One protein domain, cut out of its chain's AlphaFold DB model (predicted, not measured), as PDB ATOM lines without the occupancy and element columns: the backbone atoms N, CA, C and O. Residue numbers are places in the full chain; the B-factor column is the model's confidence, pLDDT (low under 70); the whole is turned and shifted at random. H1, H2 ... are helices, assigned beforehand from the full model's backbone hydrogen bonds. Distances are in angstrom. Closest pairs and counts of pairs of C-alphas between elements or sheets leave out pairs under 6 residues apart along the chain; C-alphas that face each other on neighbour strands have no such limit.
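What this domain is: This is residues 37 to 85 of the 273 residues of an uncharacterized protein of Dietzia maris (UniProt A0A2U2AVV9). Two ten-residue helices, H2 and H3, make a corner at their linked ends, and the four-residue helix H4 follows at the far end of H3, giving three sides of a C. The long link of residues 41 to 51 crosses over one face of this C, from the short turn H1 at one end of the longest axis to the beginning of H2 at the other, and the last residues, 79 to 85, fold back from H4 toward H2. The printed part has 49 residues with four named helices in the order H1, H2, H3, H4 and no named strand, and its class is all helix. It is compact, with a radius of gyration of the C-alphas of 10.0 A, and rounded, spanning 28 by 20 by 17 A.

Where its parts are: H1, residues 37 to 40, begins with C-alpha 37 at (116.569, 135.766, 163.589) and is 5.1 A long from first to last C-alpha. After residues 41 to 51 comes H2, residues 52 to 61, 14.1 A long, with C-alpha 52 at (129.636, 146.859, 147.330). H3, residues 64 to 73, is also 14.1 A long. H4, residues 75 to 78, is 5.4 A long and ends with C-alpha 78 at (123.618, 148.338, 157.529). Residues 79 to 85 follow it.

How they stand to each other: H1 is close to H3 but not clearly touching it; their closest C-alphas, those of Asn 40 and Gln 66, are 7.9 A apart. H1 and H2 are apart, and so are H1 and H4. H2 and H3 are close but not clearly touching, with the C-alphas of Trp 59 and Gln 67 the closest at 7.2 A. Their lines stand at a steep tilt of 63 degrees, and they run opposite ways. H3 and H4 are close but not clearly touching; their closest C-alphas are those of Met 70 and Ile 78, 7.6 A apart. H2 and H4 are apart. In H2 and H3 every pair of O of residue i and N of residue i+4 is within hydrogen-bond range, while H1 and H4 are too short for such a pair.

The domain as a whole: The two C-alphas farthest apart are those of Gln 39 and Pro 51, at 28.0 A. The C-alphas of Glu 37 and Pro 85, the first and last printed residues, are 22.4 A apart. The printed part has no cut. The link from H1 to H2, 11 residues, is long; the links from H2 to H3 and from H3 to H4 are tight. The mean pLDDT of the printed part is 89.4, and the model's confidence is low, under 70, at residues 37 to 40.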
ATOM      1  N   GLU A  37     115.689 135.962 164.753       58.19
ATOM      2  CA  GLU A  37     116.569 135.766 163.589       58.19
ATOM      3  C   GLU A  37     116.730 134.297 163.243       58.19
ATOM      4  O   GLU A  37     116.519 133.904 162.094       58.19
ATOM      5  N   ALA A  38     117.012 133.474 164.254       60.09
ATOM      6  CA  ALA A  38     117.110 132.029 164.104       60.09
ATOM      7  C   ALA A  38     115.779 131.396 163.658       60.09
ATOM      8  O   ALA A  38     115.771 130.353 163.006       60.09
ATOM      9  N   GLN A  39     114.647 132.019 164.000       57.56
ATOM     10  CA  GLN A  39     113.312 131.536 163.651       57.56
ATOM     11  C   GLN A  39     112.829 132.038 162.276       57.56
ATOM     12  O   GLN A  39     112.032 131.350 161.637       57.56
ATOM     13  N   ASN A  40     113.342 133.180 161.803       65.31
ATOM     14  CA  ASN A  40     113.029 133.788 160.502       65.31
ATOM     15  C   ASN A  40     114.106 133.552 159.422       65.31
ATOM     16  O   ASN A  40     113.956 134.043 158.301       65.31
ATOM     17  N   ASP A  41     115.171 132.808 159.742       78.88
ATOM     18  CA  ASP A  41     116.301 132.502 158.848       78.88
ATOM     19  C   ASP A  41     116.890 133.777 158.207       78.88
ATOM     20  O   ASP A  41     117.170 133.829 157.008       78.88
ATOM     21  N   VAL A  42     116.994 134.854 158.999       82.06
ATOM     22  CA  VAL A  42     117.555 136.135 158.549       82.06
ATOM     23  C   VAL A  42     119.087 135.999 158.525       82.06
ATOM     24  O   VAL A  42     119.689 135.786 159.577       82.06
ATOM     25  N   PRO A  43     119.756 136.117 157.363       85.81
ATOM     26  CA  PRO A  43     121.214 136.074 157.301       85.81
ATOM     27  C   PRO A  43     121.818 137.298 158.000       85.81
ATOM     28  O   PRO A  43     121.308 138.392 157.781       85.81
ATOM     29  N   PRO A  44     122.930 137.173 158.747       88.94
ATOM     30  CA  PRO A  44     123.542 138.310 159.437       88.94
ATOM     31  C   PRO A  44     124.025 139.397 158.458       88.94
ATOM     32  O   PRO A  44     124.324 139.087 157.294       88.94
ATOM     33  N   PRO A  45     124.146 140.662 158.912       90.06
ATOM     34  CA  PRO A  45     124.678 141.743 158.091       90.06
ATOM     35  C   PRO A  45     126.150 141.503 157.732       90.06
ATOM     36  O   PRO A  45     126.909 140.861 158.465       90.06
ATOM     37  N   LEU A  46     126.570 142.027 156.579       90.56
ATOM     38  CA  LEU A  46     127.967 141.952 156.153       90.56
ATOM     39  C   LEU A  46     128.849 142.967 156.910       90.56
ATOM     40  O   LEU A  46     128.350 143.994 157.370       90.56
ATOM     41  N   PRO A  47     130.171 142.725 157.009       90.31
ATOM     42  CA  PRO A  47     131.116 143.698 157.557       90.31
ATOM     43  C   PRO A  47     131.082 145.049 156.825       90.31
ATOM     44  O   PRO A  47     130.832 145.094 155.620       90.31
ATOM     45  N   GLN A  48     131.423 146.138 157.526       86.12
ATOM     46  CA  GLN A  48     131.426 147.500 156.960       86.12
ATOM     47  C   GLN A  48     132.353 147.666 155.743       86.12
ATOM     48  O   GLN A  48     132.095 148.491 154.872       86.12
ATOM     49  N   ASP A  49     133.425 146.874 155.662       85.06
ATOM     50  CA  ASP A  49     134.398 146.886 154.566       85.06
ATOM     51  C   ASP A  49     134.068 145.890 153.437       85.06
ATOM     52  O   ASP A  49     134.870 145.698 152.514       85.06
ATOM     53  N   ALA A  50     132.890 145.255 153.479       84.19
ATOM     54  CA  ALA A  50     132.453 144.337 152.440       84.19
ATOM     55  C   ALA A  50     132.365 145.044 151.070       84.19
ATOM     56  O   ALA A  50     131.853 146.163 150.965       84.19
ATOM     57  N   PRO A  51     132.816 144.402 149.974       90.12
ATOM     58  CA  PRO A  51     132.705 144.987 148.644       90.12
ATOM     59  C   PRO A  51     131.250 145.269 148.261       90.12
ATOM     60  O   PRO A  51     130.382 144.416 148.441       90.12
ATOM     61  N   ALA A  52     131.000 146.414 147.625       90.25
ATOM     62  CA  ALA A  52     129.636 146.859 147.330       90.25
ATOM     63  C   ALA A  52     128.808 145.880 146.479       90.25
ATOM     64  O   ALA A  52     127.597 145.764 146.648       90.25
ATOM     65  N   GLU A  53     129.455 145.136 145.579       91.06
ATOM     66  CA  GLU A  53     128.793 144.094 144.781       91.06
ATOM     67  C   GLU A  53     128.296 142.924 145.648       91.06
ATOM     68  O   GLU A  53     127.251 142.334 145.361       91.06
ATOM     69  N   GLN A  54     129.018 142.602 146.725       92.81
ATOM     70  CA  GLN A  54     128.630 141.550 147.665       92.81
ATOM     71  C   GLN A  54     127.473 142.011 148.549       92.81
ATOM     72  O   GLN A  54     126.501 141.274 148.673       92.81
ATOM     73  N   VAL A  55     127.533 143.240 149.076       93.12
ATOM     74  CA  VAL A  55     126.424 143.855 149.829       93.12
ATOM     75  C   VAL A  55     125.155 143.894 148.987       93.12
ATOM     76  O   VAL A  55     124.105 143.472 149.458       93.12
ATOM     77  N   ARG A  56     125.249 144.322 147.722       93.56
ATOM     78  CA  ARG A  56     124.098 144.345 146.811       93.56
ATOM     79  C   ARG A  56     123.498 142.956 146.621       93.56
ATOM     80  O   ARG A  56     122.294 142.788 146.765       93.56
ATOM     81  N   THR A  57     124.338 141.961 146.336       95.56
ATOM     82  CA  THR A  57     123.885 140.574 146.133       95.56
ATOM     83  C   THR A  57     123.228 140.009 147.393       95.56
ATOM     84  O   THR A  57     122.214 139.325 147.300       95.56
ATOM     85  N   TRP A  58     123.796 140.298 148.565       95.62
ATOM     86  CA  TRP A  58     123.229 139.911 149.853       95.62
ATOM     87  C   TRP A  58     121.866 140.573 150.074       95.62
ATOM     88  O   TRP A  58     120.884 139.866 150.275       95.62
ATOM     89  N   TRP A  59     121.769 141.895 149.930       95.94
ATOM     90  CA  TRP A  59     120.520 142.634 150.121       95.94
ATOM     91  C   TRP A  59     119.409 142.179 149.169       95.94
ATOM     92  O   TRP A  59     118.274 141.972 149.590       95.94
ATOM     93  N   GLU A  60     119.734 141.959 147.892       95.12
ATOM     94  CA  GLU A  60     118.793 141.458 146.880       95.12
ATOM     95  C   GLU A  60     118.377 139.995 147.113       95.12
ATOM     96  O   GLU A  60     117.360 139.556 146.576       95.12
ATOM     97  N   SER A  61     119.147 139.233 147.900       94.81
ATOM     98  CA  SER A  61     118.787 137.863 148.281       94.81
ATOM     99  C   SER A  61     117.779 137.800 149.431       94.81
ATOM    100  O   SER A  61     117.111 136.776 149.588       94.81
ATOM    101  N   LEU A  62     117.651 138.882 150.206       93.94
ATOM    102  CA  LEU A  62     116.694 138.986 151.301       93.94
ATOM    103  C   LEU A  62     115.269 139.155 150.762       93.94
ATOM    104  O   LEU A  62     115.016 139.879 149.798       93.94
ATOM    105  N   THR A  63     114.312 138.515 151.427       93.81
ATOM    106  CA  THR A  63     112.888 138.814 151.238       93.81
ATOM    107  C   THR A  63     112.554 140.209 151.777       93.81
ATOM    108  O   THR A  63     113.291 140.754 152.595       93.81
ATOM    109  N   GLY A  64     111.421 140.786 151.363       93.06
ATOM    110  CA  GLY A  64     110.987 142.098 151.864       93.06
ATOM    111  C   GLY A  64     110.856 142.148 153.392       93.06
ATOM    112  O   GLY A  64     111.288 143.117 154.005       93.06
ATOM    113  N   ASP A  65     110.361 141.073 154.012       91.56
ATOM    114  CA  ASP A  65     110.245 140.982 155.474       91.56
ATOM    115  C   ASP A  65     111.624 140.924 156.151       91.56
ATOM    116  O   ASP A  65     111.825 141.530 157.199       91.56
ATOM    117  N   GLN A  66     112.600 140.248 155.536       92.88
ATOM    118  CA  GLN A  66     113.981 140.205 156.035       92.88
ATOM    119  C   GLN A  66     114.699 141.552 155.861       92.88
ATOM    120  O   GLN A  66     115.457 141.955 156.738       92.88
ATOM    121  N   GLN A  67     114.448 142.268 154.759       95.31
ATOM    122  CA  GLN A  67     114.952 143.630 154.556       95.31
ATOM    123  C   GLN A  67     114.384 144.590 155.604       95.31
ATOM    124  O   GLN A  67     115.141 145.338 156.216       95.31
ATOM    125  N   GLN A  68     113.075 144.528 155.863       94.56
ATOM    126  CA  GLN A  68     112.448 145.345 156.900       94.56
ATOM    127  C   GLN A  68     112.972 144.980 158.291       94.56
ATOM    128  O   GLN A  68     113.304 145.868 159.068       94.56
ATOM    129  N   TYR A  69     113.126 143.686 158.590       93.38
ATOM    130  CA  TYR A  69     113.720 143.240 159.849       93.38
ATOM    131  C   TYR A  69     115.111 143.854 160.064       93.38
ATOM    132  O   TYR A  69     115.392 144.360 161.148       93.38
ATOM    133  N   MET A  70     115.954 143.848 159.027       94.12
ATOM    134  CA  MET A  70     117.286 144.459 159.049       94.12
ATOM    135  C   MET A  70     117.229 145.965 159.317       94.12
ATOM    136  O   MET A  70     118.003 146.471 160.123       94.12
ATOM    137  N   MET A  71     116.299 146.676 158.679       95.81
ATOM    138  CA  MET A  71     116.102 148.112 158.894       95.81
ATOM    139  C   MET A  71     115.642 148.426 160.322       95.81
ATOM    140  O   MET A  71     116.134 149.376 160.923       95.81
ATOM    141  N   ASP A  72     114.753 147.609 160.880       94.50
ATOM    142  CA  ASP A  72     114.153 147.859 162.192       94.50
ATOM    143  C   ASP A  72     115.075 147.466 163.359       94.50
ATOM    144  O   ASP A  72     115.058 148.114 164.406       94.50
ATOM    145  N   ASN A  73     115.855 146.391 163.201       93.25
ATOM    146  CA  ASN A  73     116.599 145.767 164.305       93.25
ATOM    147  C   ASN A  73     118.115 145.945 164.188       93.25
ATOM    148  O   ASN A  73     118.781 146.065 165.210       93.25
ATOM    149  N   GLU A  74     118.648 146.039 162.967       93.81
ATOM    150  CA  GLU A  74     120.084 146.168 162.695       93.81
ATOM    151  C   GLU A  74     120.452 147.440 161.887       93.81
ATOM    152  O   GLU A  74     121.338 147.395 161.023       93.81
ATOM    153  N   PRO A  75     119.830 148.616 162.139       95.62
ATOM    154  CA  PRO A  75     120.024 149.802 161.303       95.62
ATOM    155  C   PRO A  75     121.478 150.285 161.291       95.62
ATOM    156  O   PRO A  75     122.010 150.647 160.242       95.62
ATOM    157  N   ASP A  76     122.152 150.265 162.444       93.44
ATOM    158  CA  ASP A  76     123.535 150.736 162.571       93.44
ATOM    159  C   ASP A  76     124.542 149.791 161.895       93.44
ATOM    160  O   ASP A  76     125.593 150.243 161.436       93.44
ATOM    161  N   ALA A  77     124.203 148.507 161.748       93.12
ATOM    162  CA  ALA A  77     125.027 147.544 161.028       93.12
ATOM    163  C   ALA A  77     124.940 147.715 159.503       93.12
ATOM    164  O   ALA A  77     125.865 147.322 158.793       93.12
ATOM    165  N   ILE A  78     123.861 148.302 158.978       95.19
ATOM    166  CA  ILE A  78     123.618 148.338 157.529       95.19
ATOM    167  C   ILE A  78     123.647 149.748 156.925       95.19
ATOM    168  O   ILE A  78     123.991 149.886 155.754       95.19
ATOM    169  N   ARG A  79     123.359 150.811 157.688       94.88
ATOM    170  CA  ARG A  79     123.154 152.178 157.155       94.88
ATOM    171  C   ARG A  79     124.327 152.770 156.365       94.88
ATOM    172  O   ARG A  79     124.112 153.599 155.478       94.88
ATOM    173  N   ASN A  80     125.550 152.329 156.657       92.38
ATOM    174  CA  ASN A  80     126.774 152.767 155.980       92.38
ATOM    175  C   ASN A  80     127.321 151.729 154.978       92.38
ATOM    176  O   ASN A  80     128.346 151.974 154.343       92.38
ATOM    177  N   LEU A  81     126.636 150.596 154.768       92.31
ATOM    178  CA  LEU A  81     127.076 149.587 153.807       92.31
ATOM    179  C   LEU A  81     126.956 150.100 152.369       92.31
ATOM    180  O   LEU A  81     125.871 150.304 151.809       92.31
ATOM    181  N   TRP A  82     128.111 150.238 151.726       88.06
ATOM    182  CA  TRP A  82     128.198 150.494 150.298       88.06
ATOM    183  C   TRP A  82     127.568 149.338 149.526       88.06
ATOM    184  O   TRP A  82     127.945 148.193 149.720       88.06
ATOM    185  N   GLY A  83     126.632 149.631 148.621       89.88
ATOM    186  CA  GLY A  83     125.934 148.616 147.821       89.88
ATOM    187  C   GLY A  83     124.452 148.459 148.151       89.88
ATOM    188  O   GLY A  83     123.731 147.908 147.318       89.88
ATOM    189  N   LEU A  84     123.990 148.994 149.286       95.62
ATOM    190  CA  LEU A  84     122.562 149.162 149.558       95.62
ATOM    191  C   LEU A  84     121.928 150.237 148.664       95.62
ATOM    192  O   LEU A  84     122.628 151.182 148.278       95.62
ATOM    193  N   PRO A  85     120.611 150.141 148.384       97.25
ATOM    194  CA  PRO A  85     119.873 151.216 147.735       97.25
ATOM    195  C   PRO A  85     120.035 152.535 148.492       97.25
ATOM    196  O   PRO A  85     119.917 152.589 149.717       97.25
TER     197      PRO A  85